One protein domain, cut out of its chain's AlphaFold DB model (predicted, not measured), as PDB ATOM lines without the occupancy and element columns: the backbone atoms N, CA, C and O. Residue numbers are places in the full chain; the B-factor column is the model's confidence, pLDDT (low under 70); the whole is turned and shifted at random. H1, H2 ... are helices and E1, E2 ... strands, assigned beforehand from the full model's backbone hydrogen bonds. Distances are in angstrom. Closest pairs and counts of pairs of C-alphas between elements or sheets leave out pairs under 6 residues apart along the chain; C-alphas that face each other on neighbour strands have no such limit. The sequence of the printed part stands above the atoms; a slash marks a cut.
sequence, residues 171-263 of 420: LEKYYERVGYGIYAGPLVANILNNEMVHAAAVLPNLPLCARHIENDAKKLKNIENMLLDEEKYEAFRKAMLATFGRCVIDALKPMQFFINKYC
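AT A GLANCE: This is residues 171 to 263 of the 420 residues of an uncharacterized protein of Caenorhabditis brenneri (UniProt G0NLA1). Helix H1 fills the middle of a ring made by H2, strand E1, H3 and H4, which follow one another along the chain; H5 crosses H1 on one side of this ring. The ring closes where the end of H4 meets H2. The printed part has 93 residues with five named helices and one named strand, in the order H1, H2, E1, H3, H4, H5, and its class is mostly helix. It is compact and rounded, with a radius of gyration of the C-alphas of 12.0 A and spans of 34 by 25 by 20 A.

IN THESE COORDINATES: The longest helix, H3, holds residues 210 to 226 and measures 25.0 A. H4, residues 230 to 244, measures 20.6 A. H5, residues 248 to 262, measures 21.2 A and ends with C-alpha 262 at (145.325, 134.376, 89.551). H1, residues 174 to 184, begins with C-alpha 174 at (147.323, 121.756, 81.521) and measures 15.1 A. H2, residues 194 to 202, measures 12.9 A, and E1, residues 206 to 208, 6.4 A.

HOW THE PARTS SIT: H3 touches H5 at a steep tilt of 45 degrees, opposite ways, closest at the C-alphas of Ala 217 and Ile 259, 4.9 A. H1 and H5, about perpendicular at 84 degrees, touch closest at the C-alphas of Gly 179 and Met 255, 4.3 A. H1 and H2 form a helical hairpin at a shallow tilt of 24 degrees. H4 touches H2 with residues 242 to 244 alone, closest at the C-alphas of Thr 243 and Asn 194, 5.0 A. E1 pairs with no named strand. Every O i to N i+4 pair is within hydrogen-bond range in H1, H2 and H4, against 10 of 13 in H3 and 10 of 11 in H5.

THE WHOLE: The C-alphas farthest apart, of Pro 204 and Glu 230, are 35.3 A apart. The printed part has no cut, and no link is long. pLDDT is under 70 at residues 245 to 250, of which 248 to 250 belong to H5.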
ATOM      1  N   LEU A 171     152.682 129.228  82.022       87.31
ATOM      2  CA  LEU A 171     151.569 128.334  82.336       87.31
ATOM      3  C   LEU A 171     152.008 126.895  82.042       87.31
ATOM      4  O   LEU A 171     151.990 126.439  80.894       87.31
ATOM      5  N   GLU A 172     152.438 126.199  83.088       83.25
ATOM      6  CA  GLU A 172     153.024 124.851  83.008       83.25
ATOM      7  C   GLU A 172     151.983 123.744  83.203       83.25
ATOM      8  O   GLU A 172     152.147 122.616  82.732       83.25
ATOM      9  N   LYS A 173     150.871 124.052  83.880       84.25
ATOM     10  CA  LYS A 173     149.801 123.079  84.116       84.25
ATOM     11  C   LYS A 173     148.796 123.101  82.972       84.25
ATOM     12  O   LYS A 173     148.349 124.164  82.548       84.25
ATOM     13  N   TYR A 174     148.351 121.916  82.555       81.81
ATOM     14  CA  TYR A 174     147.323 121.756  81.521       81.81
ATOM     15  C   TYR A 174     146.077 122.613  81.793       81.81
ATOM     16  O   TYR A 174     145.660 123.384  80.934       81.81
ATOM     17  N   TYR A 175     145.536 122.566  83.017       83.00
ATOM     18  CA  TYR A 175     144.353 123.351  83.389       83.00
ATOM     19  C   TYR A 175     144.570 124.872  83.312       83.00
ATOM     20  O   TYR A 175     143.618 125.606  83.066       83.00
ATOM     21  N   GLU A 176     145.803 125.355  83.482       87.19
ATOM     22  CA  GLU A 176     146.115 126.783  83.335       87.19
ATOM     23  C   GLU A 176     146.100 127.194  81.867       87.19
ATOM     24  O   GLU A 176     145.514 128.218  81.524       87.19
ATOM     25  N   ARG A 177     146.687 126.369  80.992       88.81
ATOM     26  CA  ARG A 177     146.683 126.611  79.547       88.81
ATOM     27  C   ARG A 177     145.288 126.522  78.949       88.81
ATOM     28  O   ARG A 177     144.938 127.366  78.133       88.81
ATOM     29  N   VAL A 178     144.477 125.555  79.380       86.62
ATOM     30  CA  VAL A 178     143.068 125.468  78.964       86.62
ATOM     31  C   VAL A 178     142.287 126.681  79.469       86.62
ATOM     32  O   VAL A 178     141.559 127.284  78.690       86.62
ATOM     33  N   GLY A 179     142.484 127.104  80.725       89.69
ATOM     34  CA  GLY A 179     141.872 128.327  81.256       89.69
ATOM     35  C   GLY A 179     142.220 129.573  80.433       89.69
ATOM     36  O   GLY A 179     141.327 130.325  80.047       89.69
ATOM     37  N   TYR A 180     143.496 129.748  80.078       92.31
ATOM     38  CA  TYR A 180     143.909 130.797  79.143       92.31
ATOM     39  C   TYR A 180     143.275 130.630  77.756       92.31
ATOM     40  O   TYR A 180     142.822 131.611  77.180       92.31
ATOM     41  N   GLY A 181     143.205 129.407  77.229       91.44
ATOM     42  CA  GLY A 181     142.572 129.104  75.947       91.44
ATOM     43  C   GLY A 181     141.099 129.512  75.894       91.44
ATOM     44  O   GLY A 181     140.661 130.079  74.900       91.44
ATOM     45  N   ILE A 182     140.353 129.311  76.985       91.12
ATOM     46  CA  ILE A 182     138.958 129.765  77.113       91.12
ATOM     47  C   ILE A 182     138.884 131.291  77.033       91.12
ATOM     48  O   ILE A 182     138.061 131.828  76.300       91.12
ATOM     49  N   TYR A 183     139.765 131.993  77.753       93.25
ATOM     50  CA  TYR A 183     139.835 133.453  77.696       93.25
ATOM     51  C   TYR A 183     140.213 133.968  76.304       93.25
ATOM     52  O   TYR A 183     139.624 134.916  75.793       93.25
ATOM     53  N   ALA A 184     141.257 133.400  75.716       93.25
ATOM     54  CA  ALA A 184     141.837 133.906  74.487       93.25
ATOM     55  C   ALA A 184     141.026 133.492  73.251       93.25
ATOM     56  O   ALA A 184     141.176 134.115  72.202       93.25
ATOM     57  N   GLY A 185     140.172 132.475  73.380       91.50
ATOM     58  CA  GLY A 185     139.361 131.931  72.302       91.50
ATOM     59  C   GLY A 185     138.274 132.875  71.768       91.50
ATOM     60  O   GLY A 185     138.063 133.970  72.311       91.50
ATOM     61  N   PRO A 186     137.546 132.437  70.722       86.62
ATOM     62  CA  PRO A 186     136.686 133.304  69.910       86.62
ATOM     63  C   PRO A 186     135.557 133.998  70.669       86.62
ATOM     64  O   PRO A 186     135.184 135.119  70.347       86.62
ATOM     65  N   LEU A 187     135.018 133.341  71.695       86.94
ATOM     66  CA  LEU A 187     133.867 133.853  72.431       86.94
ATOM     67  C   LEU A 187     134.218 135.001  73.386       86.94
ATOM     68  O   LEU A 187     133.398 135.884  73.615       86.94
ATOM     69  N   VAL A 188     135.405 134.960  73.996       87.50
ATOM     70  CA  VAL A 188     135.726 135.808  75.153       87.50
ATOM     71  C   VAL A 188     136.545 137.022  74.743       87.50
ATOM     72  O   VAL A 188     136.114 138.157  74.928       87.50
ATOM     73  N   ALA A 189     137.747 136.793  74.219       90.94
ATOM     74  CA  ALA A 189     138.631 137.867  73.779       90.94
ATOM     75  C   ALA A 189     138.860 137.868  72.266       90.94
ATOM     76  O   ALA A 189     139.368 138.861  71.753       90.94
ATOM     77  N   ASN A 190     138.512 136.775  71.577       92.00
ATOM     78  CA  ASN A 190     138.720 136.589  70.143       92.00
ATOM     79  C   ASN A 190     140.157 136.907  69.692       92.00
ATOM     80  O   ASN A 190     140.389 137.541  68.667       92.00
ATOM     81  N   ILE A 191     141.132 136.506  70.514       92.62
ATOM     82  CA  ILE A 191     142.564 136.672  70.230       92.62
ATOM     83  C   ILE A 191     143.075 135.473  69.424       92.62
ATOM     84  O   ILE A 191     143.970 135.615  68.595       92.62
ATOM     85  N   LEU A 192     142.528 134.291  69.704       93.69
ATOM     86  CA  LEU A 192     142.890 133.014  69.109       93.69
ATOM     87  C   LEU A 192     141.652 132.386  68.469       93.69
ATOM     88  O   LEU A 192     140.579 132.373  69.076       93.69
ATOM     89  N   ASN A 193     141.821 131.812  67.279       92.00
ATOM     90  CA  ASN A 193     140.844 130.877  66.726       92.00
ATOM     91  C   ASN A 193     140.921 129.518  67.455       92.00
ATOM     92  O   ASN A 193     141.775 129.301  68.321       92.00
ATOM     93  N   ASN A 194     140.017 128.595  67.123       88.69
ATOM     94  CA  ASN A 194     139.916 127.308  67.814       88.69
ATOM     95  C   ASN A 194     141.210 126.488  67.712       88.69
ATOM     96  O   ASN A 194     141.686 125.957  68.713       88.69
ATOM     97  N   GLU A 195     141.814 126.440  66.531       88.62
ATOM     98  CA  GLU A 195     143.046 125.706  66.267       88.62
ATOM     99  C   GLU A 195     144.238 126.276  67.045       88.62
ATOM    100  O   GLU A 195     145.013 125.519  67.634       88.62
ATOM    101  N   MET A 196     144.364 127.604  67.130       92.50
ATOM    102  CA  MET A 196     145.371 128.254  67.970       92.50
ATOM    103  C   MET A 196     145.144 127.954  69.458       92.50
ATOM    104  O   MET A 196     146.115 127.767  70.192       92.50
ATOM    105  N   VAL A 197     143.890 127.873  69.919       90.06
ATOM    106  CA  VAL A 197     143.581 127.481  71.305       90.06
ATOM    107  C   VAL A 197     144.015 126.037  71.580       90.06
ATOM    108  O   VAL A 197     144.633 125.779  72.616       90.06
ATOM    109  N   HIS A 198     143.752 125.098  70.664       84.19
ATOM    110  CA  HIS A 198     144.207 123.704  70.804       84.19
ATOM    111  C   HIS A 198     145.716 123.618  70.872       84.19
ATOM    112  O   HIS A 198     146.266 122.976  71.768       84.19
ATOM    113  N   ALA A 199     146.377 124.318  69.954       86.38
ATOM    114  CA  ALA A 199     147.818 124.354  69.884       86.38
ATOM    115  C   ALA A 199     148.412 124.952  71.175       86.38
ATOM    116  O   ALA A 199     149.318 124.379  71.777       86.38
ATOM    117  N   ALA A 200     147.840 126.042  71.694       88.25
ATOM    118  CA  ALA A 200     148.270 126.627  72.961       88.25
ATOM    119  C   ALA A 200     148.076 125.681  74.164       88.25
ATOM    120  O   ALA A 200     148.895 125.694  75.085       88.25
ATOM    121  N   ALA A 201     147.032 124.845  74.171       82.75
ATOM    122  CA  ALA A 201     146.734 123.929  75.274       82.75
ATOM    123  C   ALA A 201     147.741 122.767  75.406       82.75
ATOM    124  O   ALA A 201     148.019 122.324  76.528       82.75
ATOM    125  N   VAL A 202     148.305 122.295  74.286       78.31
ATOM    126  CA  VAL A 202     149.259 121.163  74.247       78.31
ATOM    127  C   VAL A 202     150.722 121.573  74.439       78.31
ATOM    128  O   VAL A 202     151.591 120.715  74.600       78.31
ATOM    129  N   LEU A 203     151.013 122.877  74.463       80.75
ATOM    130  CA  LEU A 203     152.350 123.377  74.780       80.75
ATOM    131  C   LEU A 203     152.783 122.928  76.181       80.75
ATOM    132  O   LEU A 203     151.977 122.993  77.103       80.75
ATOM    133  N   PRO A 204     154.046 122.532  76.405       73.75
ATOM    134  CA  PRO A 204     154.502 122.192  77.751       73.75
ATOM    135  C   PRO A 204     154.490 123.417  78.670       73.75
ATOM    136  O   PRO A 204     154.083 123.305  79.821       73.75
ATOM    137  N   ASN A 205     154.860 124.586  78.135       80.88
ATOM    138  CA  ASN A 205     154.921 125.857  78.847       80.88
ATOM    139  C   ASN A 205     154.397 126.979  77.944       80.88
ATOM    140  O   ASN A 205     154.885 127.144  76.825       80.88
ATOM    141  N   LEU A 206     153.438 127.771  78.432       87.94
ATOM    142  CA  LEU A 206     152.926 128.942  77.714       87.94
ATOM    143  C   LEU A 206     153.468 130.238  78.341       87.94
ATOM    144  O   LEU A 206     153.122 130.522  79.490       87.94
ATOM    145  N   PRO A 207     154.292 131.034  77.638       87.81
ATOM    146  CA  PRO A 207     154.861 132.256  78.196       87.81
ATOM    147  C   PRO A 207     153.849 133.409  78.170       87.81
ATOM    148  O   PRO A 207     153.436 133.859  77.102       87.81
ATOM    149  N   LEU A 208     153.477 133.944  79.336       88.81
ATOM    150  CA  LEU A 208     152.636 135.141  79.469       88.81
ATOM    151  C   LEU A 208     153.171 136.042  80.588       88.81
ATOM    152  O   LEU A 208     153.643 135.558  81.612       88.81
ATOM    153  N   CYS A 209     153.089 137.368  80.435       86.19
ATOM    154  CA  CYS A 209     153.469 138.261  81.535       86.19
ATOM    155  C   CYS A 209     152.415 138.248  82.651       86.19
ATOM    156  O   CYS A 209     151.220 138.058  82.383       86.19
ATOM    157  N   ALA A 210     152.841 138.485  83.898       85.31
ATOM    158  CA  ALA A 210     151.967 138.406  85.069       85.31
ATOM    159  C   ALA A 210     150.750 139.329  84.940       85.31
ATOM    160  O   ALA A 210     149.619 138.900  85.169       85.31
ATOM    161  N   ARG A 211     150.969 140.547  84.430       87.50
ATOM    162  CA  ARG A 211     149.902 141.513  84.154       87.50
ATOM    163  C   ARG A 211     148.810 140.966  83.231       87.50
ATOM    164  O   ARG A 211     147.635 141.240  83.458       87.50
ATOM    165  N   HIS A 212     149.162 140.226  82.174       90.94
ATOM    166  CA  HIS A 212     148.143 139.611  81.315       90.94
ATOM    167  C   HIS A 212     147.437 138.472  82.029       90.94
ATOM    168  O   HIS A 212     146.218 138.434  81.987       90.94
ATOM    169  N   ILE A 213     148.166 137.605  82.731       91.19
ATOM    170  CA  ILE A 213     147.562 136.491  83.470       91.19
ATOM    171  C   ILE A 213     146.499 137.003  84.457       91.19
ATOM    172  O   ILE A 213     145.378 136.497  84.480       91.19
ATOM    173  N   GLU A 214     146.814 138.046  85.225       90.00
ATOM    174  CA  GLU A 214     145.892 138.633  86.203       90.00
ATOM    175  C   GLU A 214     144.696 139.335  85.547       90.00
ATOM    176  O   GLU A 214     143.553 139.150  85.972       90.00
ATOM    177  N   ASN A 215     144.928 140.117  84.488       91.06
ATOM    178  CA  ASN A 215     143.850 140.786  83.758       91.06
ATOM    179  C   ASN A 215     142.917 139.788  83.062       91.06
ATOM    180  O   ASN A 215     141.702 139.984  83.046       91.06
ATOM    181  N   ASP A 216     143.476 138.717  82.511       92.94
ATOM    182  CA  ASP A 216     142.737 137.678  81.802       92.94
ATOM    183  C   ASP A 216     141.884 136.878  82.801       92.94
ATOM    184  O   ASP A 216     140.706 136.630  82.546       92.94
ATOM    185  N   ALA A 217     142.414 136.594  83.999       92.25
ATOM    186  CA  ALA A 217     141.660 135.973  85.089       92.25
ATOM    187  C   ALA A 217     140.502 136.855  85.591       92.25
ATOM    188  O   ALA A 217     139.398 136.353  85.800       92.25
ATOM    189  N   LYS A 218     140.714 138.172  85.733       91.19
ATOM    190  CA  LYS A 218     139.643 139.126  86.085       91.19
ATOM    191  C   LYS A 218     138.535 139.152  85.030       91.19
ATOM    192  O   LYS A 218     137.359 139.130  85.377       91.19
ATOM    193  N   LYS A 219     138.897 139.158  83.743       90.81
ATOM    194  CA  LYS A 219     137.921 139.119  82.641       90.81
ATOM    195  C   LYS A 219     137.140 137.805  82.614       90.81
ATOM    196  O   LYS A 219     135.926 137.841  82.457       90.81
ATOM    197  N   LEU A 220     137.805 136.668  82.830       89.62
ATOM    198  CA  LEU A 220     137.134 135.370  82.948       89.62
ATOM    199  C   LEU A 220     136.177 135.304  84.138       89.62
ATOM    200  O   LEU A 220     135.100 134.730  84.013       89.62
ATOM    201  N   LYS A 221     136.535 135.914  85.272       87.06
ATOM    202  CA  LYS A 221     135.636 136.004  86.427       87.06
ATOM    203  C   LYS A 221     134.320 136.701  86.067       87.06
ATOM    204  O   LYS A 221     133.265 136.235  86.471       87.06
ATOM    205  N   ASN A 222     134.357 137.748  85.244       83.50
ATOM    206  CA  ASN A 222     133.138 138.440  84.808       83.50
ATOM    207  C   ASN A 222     132.251 137.579  83.891       83.50
ATOM    208  O   ASN A 222     131.035 137.759  83.878       83.50
ATOM    209  N   ILE A 223     132.834 136.627  83.153       81.12
ATOM    210  CA  ILE A 223     132.065 135.693  82.319       81.12
ATOM    211  C   ILE A 223     131.209 134.754  83.159       81.12
ATOM    212  O   ILE A 223     130.137 134.372  82.707       81.12
ATOM    213  N   GLU A 224     131.608 134.445  84.394       74.44
ATOM    214  CA  GLU A 224     130.789 133.640  85.307       74.44
ATOM    215  C   GLU A 224     129.363 134.201  85.427       74.44
ATOM    216  O   GLU A 224     128.398 133.446  85.367       74.44
ATOM    217  N   ASN A 225     129.225 135.525  85.490       74.75
ATOM    218  CA  ASN A 225     127.925 136.187  85.588       74.75
ATOM    219  C   ASN A 225     127.161 136.185  84.264       74.75
ATOM    220  O   ASN A 225     125.936 136.118  84.261       74.75
ATOM    221  N   MET A 226     127.871 136.207  83.132       77.75
ATOM    222  CA  MET A 226     127.250 136.063  81.812       77.75
ATOM    223  C   MET A 226     126.636 134.680  81.613       77.75
ATOM    224  O   MET A 226     125.680 134.564  80.860       77.75
ATOM    225  N   LEU A 227     127.149 133.646  82.286       77.12
ATOM    226  CA  LEU A 227     126.598 132.296  82.179       77.12
ATOM    227  C   LEU A 227     125.201 132.165  82.787       77.12
ATOM    228  O   LEU A 227     124.572 131.149  82.538       77.12
ATOM    229  N   LEU A 228     124.728 133.140  83.574       75.38
ATOM    230  CA  LEU A 228     123.369 133.152  84.129       75.38
ATOM    231  C   LEU A 228     122.290 133.451  83.078       75.38
ATOM    232  O   LEU A 228     121.118 133.180  83.315       75.38
ATOM    233  N   ASP A 229     122.690 134.022  81.947       82.75
ATOM    234  CA  ASP A 229     121.838 134.350  80.810       82.75
ATOM    235  C   ASP A 229     121.812 133.161  79.841       82.75
ATOM    236  O   ASP A 229     122.860 132.630  79.469       82.75
ATOM    237  N   GLU A 230     120.613 132.715  79.469       80.75
ATOM    238  CA  GLU A 230     120.409 131.487  78.692       80.75
ATOM    239  C   GLU A 230     121.047 131.554  77.297       80.75
ATOM    240  O   GLU A 230     121.742 130.621  76.883       80.75
ATOM    241  N   GLU A 231     120.889 132.677  76.592       85.56
ATOM    242  CA  GLU A 231     121.463 132.865  75.257       85.56
ATOM    243  C   GLU A 231     122.993 132.886  75.315       85.56
ATOM    244  O   GLU A 231     123.674 132.236  74.512       85.56
ATOM    245  N   LYS A 232     123.556 133.588  76.307       86.19
ATOM    246  CA  LYS A 232     125.009 133.650  76.520       86.19
ATOM    247  C   LYS A 232     125.577 132.310  76.966       86.19
ATOM    248  O   LYS A 232     126.676 131.951  76.538       86.19
ATOM    249  N   TYR A 233     124.851 131.558  77.791       82.75
ATOM    250  CA  TYR A 233     125.233 130.205  78.174       82.75
ATOM    251  C   TYR A 233     125.284 129.282  76.958       82.75
ATOM    252  O   TYR A 233     126.268 128.564  76.780       82.75
ATOM    253  N   GLU A 234     124.272 129.315  76.091       83.44
ATOM    254  CA  GLU A 234     124.244 128.462  74.905       83.44
ATOM    255  C   GLU A 234     125.328 128.862  73.892       83.44
ATOM    256  O   GLU A 234     125.983 127.994  73.304       83.44
ATOM    257  N   ALA A 235     125.612 130.160  73.747       87.12
ATOM    258  CA  ALA A 235     126.764 130.637  72.984       87.12
ATOM    259  C   ALA A 235     128.089 130.119  73.573       87.12
ATOM    260  O   ALA A 235     128.945 129.618  72.836       87.12
ATOM    261  N   PHE A 236     128.238 130.160  74.903       86.06
ATOM    262  CA  PHE A 236     129.394 129.595  75.597       86.06
ATOM    263  C   PHE A 236     129.521 128.094  75.372       86.06
ATOM    264  O   PHE A 236     130.598 127.610  75.021       86.06
ATOM    265  N   ARG A 237     128.419 127.358  75.496       82.88
ATOM    266  CA  ARG A 237     128.372 125.917  75.268       82.88
ATOM    267  C   ARG A 237     128.809 125.550  73.857       82.88
ATOM    268  O   ARG A 237     129.690 124.703  73.706       82.88
ATOM    269  N   LYS A 238     128.239 126.196  72.836       84.88
ATOM    270  CA  LYS A 238     128.601 125.967  71.429       84.88
ATOM    271  C   LYS A 238     130.077 126.262  71.176       84.88
ATOM    272  O   LYS A 238     130.751 125.454  70.543       84.88
ATOM    273  N   ALA A 239     130.592 127.368  71.714       85.56
ATOM    274  CA  ALA A 239     132.001 127.721  71.581       85.56
ATOM    275  C   ALA A 239     132.918 126.690  72.254       85.56
ATOM    276  O   ALA A 239     133.860 126.219  71.629       85.56
ATOM    277  N   MET A 240     132.632 126.283  73.494       83.56
ATOM    278  CA  MET A 240     133.453 125.294  74.204       83.56
ATOM    279  C   MET A 240     133.421 123.919  73.540       83.56
ATOM    280  O   MET A 240     134.446 123.240  73.530       83.56
ATOM    281  N   LEU A 241     132.286 123.527  72.955       78.38
ATOM    282  CA  LEU A 241     132.175 122.287  72.193       78.38
ATOM    283  C   LEU A 241     132.981 122.364  70.888       78.38
ATOM    284  O   LEU A 241     133.729 121.442  70.582       78.38
ATOM    285  N   ALA A 242     132.875 123.475  70.152       80.00
ATOM    286  CA  ALA A 242     133.622 123.698  68.914       80.00
ATOM    287  C   ALA A 242     135.134 123.801  69.152       80.00
ATOM    288  O   ALA A 242     135.924 123.303  68.353       80.00
ATOM    289  N   THR A 243     135.543 124.427  70.257       76.75
ATOM    290  CA  THR A 243     136.932 124.431  70.691       76.75
ATOM    291  C   THR A 243     137.266 123.048  71.253       76.75
ATOM    292  O   THR A 243     137.822 122.221  70.558       76.75
ATOM    293  N   PHE A 244     136.936 122.704  72.485       75.00
ATOM    294  CA  PHE A 244     137.566 121.562  73.152       75.00
ATOM    295  C   PHE A 244     136.979 120.186  72.807       75.00
ATOM    296  O   PHE A 244     137.496 119.188  73.309       75.00
ATOM    297  N   GLY A 245     135.915 120.106  71.998       68.44
ATOM    298  CA  GLY A 245     135.234 118.844  71.669       68.44
ATOM    299  C   GLY A 245     134.607 118.159  72.887       68.44
ATOM    300  O   GLY A 245     134.343 116.960  72.860       68.44
ATOM    301  N   ARG A 246     134.438 118.904  73.984       66.69
ATOM    302  CA  ARG A 246     134.068 118.400  75.309       66.69
ATOM    303  C   ARG A 246     132.909 119.194  75.885       66.69
ATOM    304  O   ARG A 246     132.556 120.268  75.401       66.69
ATOM    305  N   CYS A 247     132.341 118.660  76.957       64.50
ATOM    306  CA  CYS A 247     131.290 119.320  77.707       64.50
ATOM    307  C   CYS A 247     131.730 120.645  78.331       64.50
ATOM    308  O   CYS A 247     132.885 120.860  78.696       64.50
ATOM    309  N   VAL A 248     130.747 121.520  78.530       68.75
ATOM    310  CA  VAL A 248     130.881 122.811  79.209       68.75
ATOM    311  C   VAL A 248     131.558 122.677  80.575       68.75
ATOM    312  O   VAL A 248     132.368 123.523  80.941       68.75
ATOM    313  N   ILE A 249     131.292 121.603  81.323       67.44
ATOM    314  CA  ILE A 249     131.876 121.373  82.656       67.44
ATOM    315  C   ILE A 249     133.393 121.155  82.578       67.44
ATOM    316  O   ILE A 249     134.132 121.683  83.417       67.44
ATOM    317  N   ASP A 250     133.861 120.457  81.543       68.88
ATOM    318  CA  ASP A 250     135.285 120.225  81.288       68.88
ATOM    319  C   ASP A 250     136.035 121.513  80.947       68.88
ATOM    320  O   ASP A 250     137.238 121.587  81.188       68.88
ATOM    321  N   ALA A 251     135.342 122.533  80.436       76.56
ATOM    322  CA  ALA A 251     135.895 123.871  80.236       76.56
ATOM    323  C   ALA A 251     135.804 124.722  81.514       76.56
ATOM    324  O   ALA A 251     136.773 125.374  81.916       76.56
ATOM    325  N   LEU A 252     134.665 124.677  82.211       78.81
ATOM    326  CA  LEU A 252     134.446 125.457  83.427       78.81
ATOM    327  C   LEU A 252     135.466 125.120  84.509       78.81
ATOM    328  O   LEU A 252     135.981 126.027  85.147       78.81
ATOM    329  N   LYS A 253     135.822 123.852  84.708       80.69
ATOM    330  CA  LYS A 253     136.795 123.471  85.741       80.69
ATOM    331  C   LYS A 253     138.190 124.106  85.547       80.69
ATOM    332  O   LYS A 253     138.672 124.738  86.490       80.69
ATOM    333  N   PRO A 254     138.846 124.009  84.374       84.62
ATOM    334  CA  PRO A 254     140.057 124.770  84.071       84.62
ATOM    335  C   PRO A 254     139.871 126.286  84.181       84.62
ATOM    336  O   PRO A 254     140.742 126.955  84.734       84.62
ATOM    337  N   MET A 255     138.736 126.832  83.725       87.31
ATOM    338  CA  MET A 255     138.426 128.259  83.881       87.31
ATOM    339  C   MET A 255     138.419 128.670  85.361       87.31
ATOM    340  O   MET A 255     139.095 129.621  85.746       87.31
ATOM    341  N   GLN A 256     137.726 127.911  86.213       85.12
ATOM    342  CA  GLN A 256     137.672 128.129  87.661       85.12
ATOM    343  C   GLN A 256     139.043 127.970  88.311       85.12
ATOM    344  O   GLN A 256     139.401 128.749  89.192       85.12
ATOM    345  N   PHE A 257     139.825 126.975  87.891       85.62
ATOM    346  CA  PHE A 257     141.191 126.793  88.370       85.62
ATOM    347  C   PHE A 257     142.046 128.029  88.066       85.62
ATOM    348  O   PHE A 257     142.720 128.546  88.957       85.62
ATOM    349  N   PHE A 258     141.972 128.531  86.833       89.06
ATOM    350  CA  PHE A 258     142.705 129.709  86.389       89.06
ATOM    351  C   PHE A 258     142.285 130.970  87.160       89.06
ATOM    352  O   PHE A 258     143.143 131.666  87.703       89.06
ATOM    353  N   ILE A 259     140.976 131.217  87.293       89.00
ATOM    354  CA  ILE A 259     140.434 132.337  88.077       89.00
ATOM    355  C   ILE A 259     140.907 132.246  89.529       89.00
ATOM    356  O   ILE A 259     141.503 133.188  90.031       89.00
ATOM    357  N   ASN A 260     140.708 131.115  90.209       85.94
ATOM    358  CA  ASN A 260     141.051 130.997  91.628       85.94
ATOM    359  C   ASN A 260     142.558 131.138  91.892       85.94
ATOM    360  O   ASN A 260     142.940 131.595  92.966       85.94
ATOM    361  N   LYS A 261     143.410 130.749  90.935       87.94
ATOM    362  CA  LYS A 261     144.866 130.872  91.065       87.94
ATOM    363  C   LYS A 261     145.348 132.317  90.910       87.94
ATOM    364  O   LYS A 261     146.245 132.726  91.640       87.94
ATOM    365  N   TYR A 262     144.784 133.070  89.965       89.12
ATOM    366  CA  TYR A 262     145.325 134.376  89.551       89.12
ATOM    367  C   TYR A 262     144.422 135.577  89.868       89.12
ATOM    368  O   TYR A 262     144.859 136.720  89.805       89.12
ATOM    369  N   CYS A 263     143.170 135.329  90.232       87.75
ATOM    370  CA  CYS A 263     142.201 136.301  90.724       87.75
ATOM    371  C   CYS A 263     141.363 135.653  91.851       87.75
ATOM    372  O   CYS A 263     140.158 135.430  91.688       87.75
TER     373      CYS A 263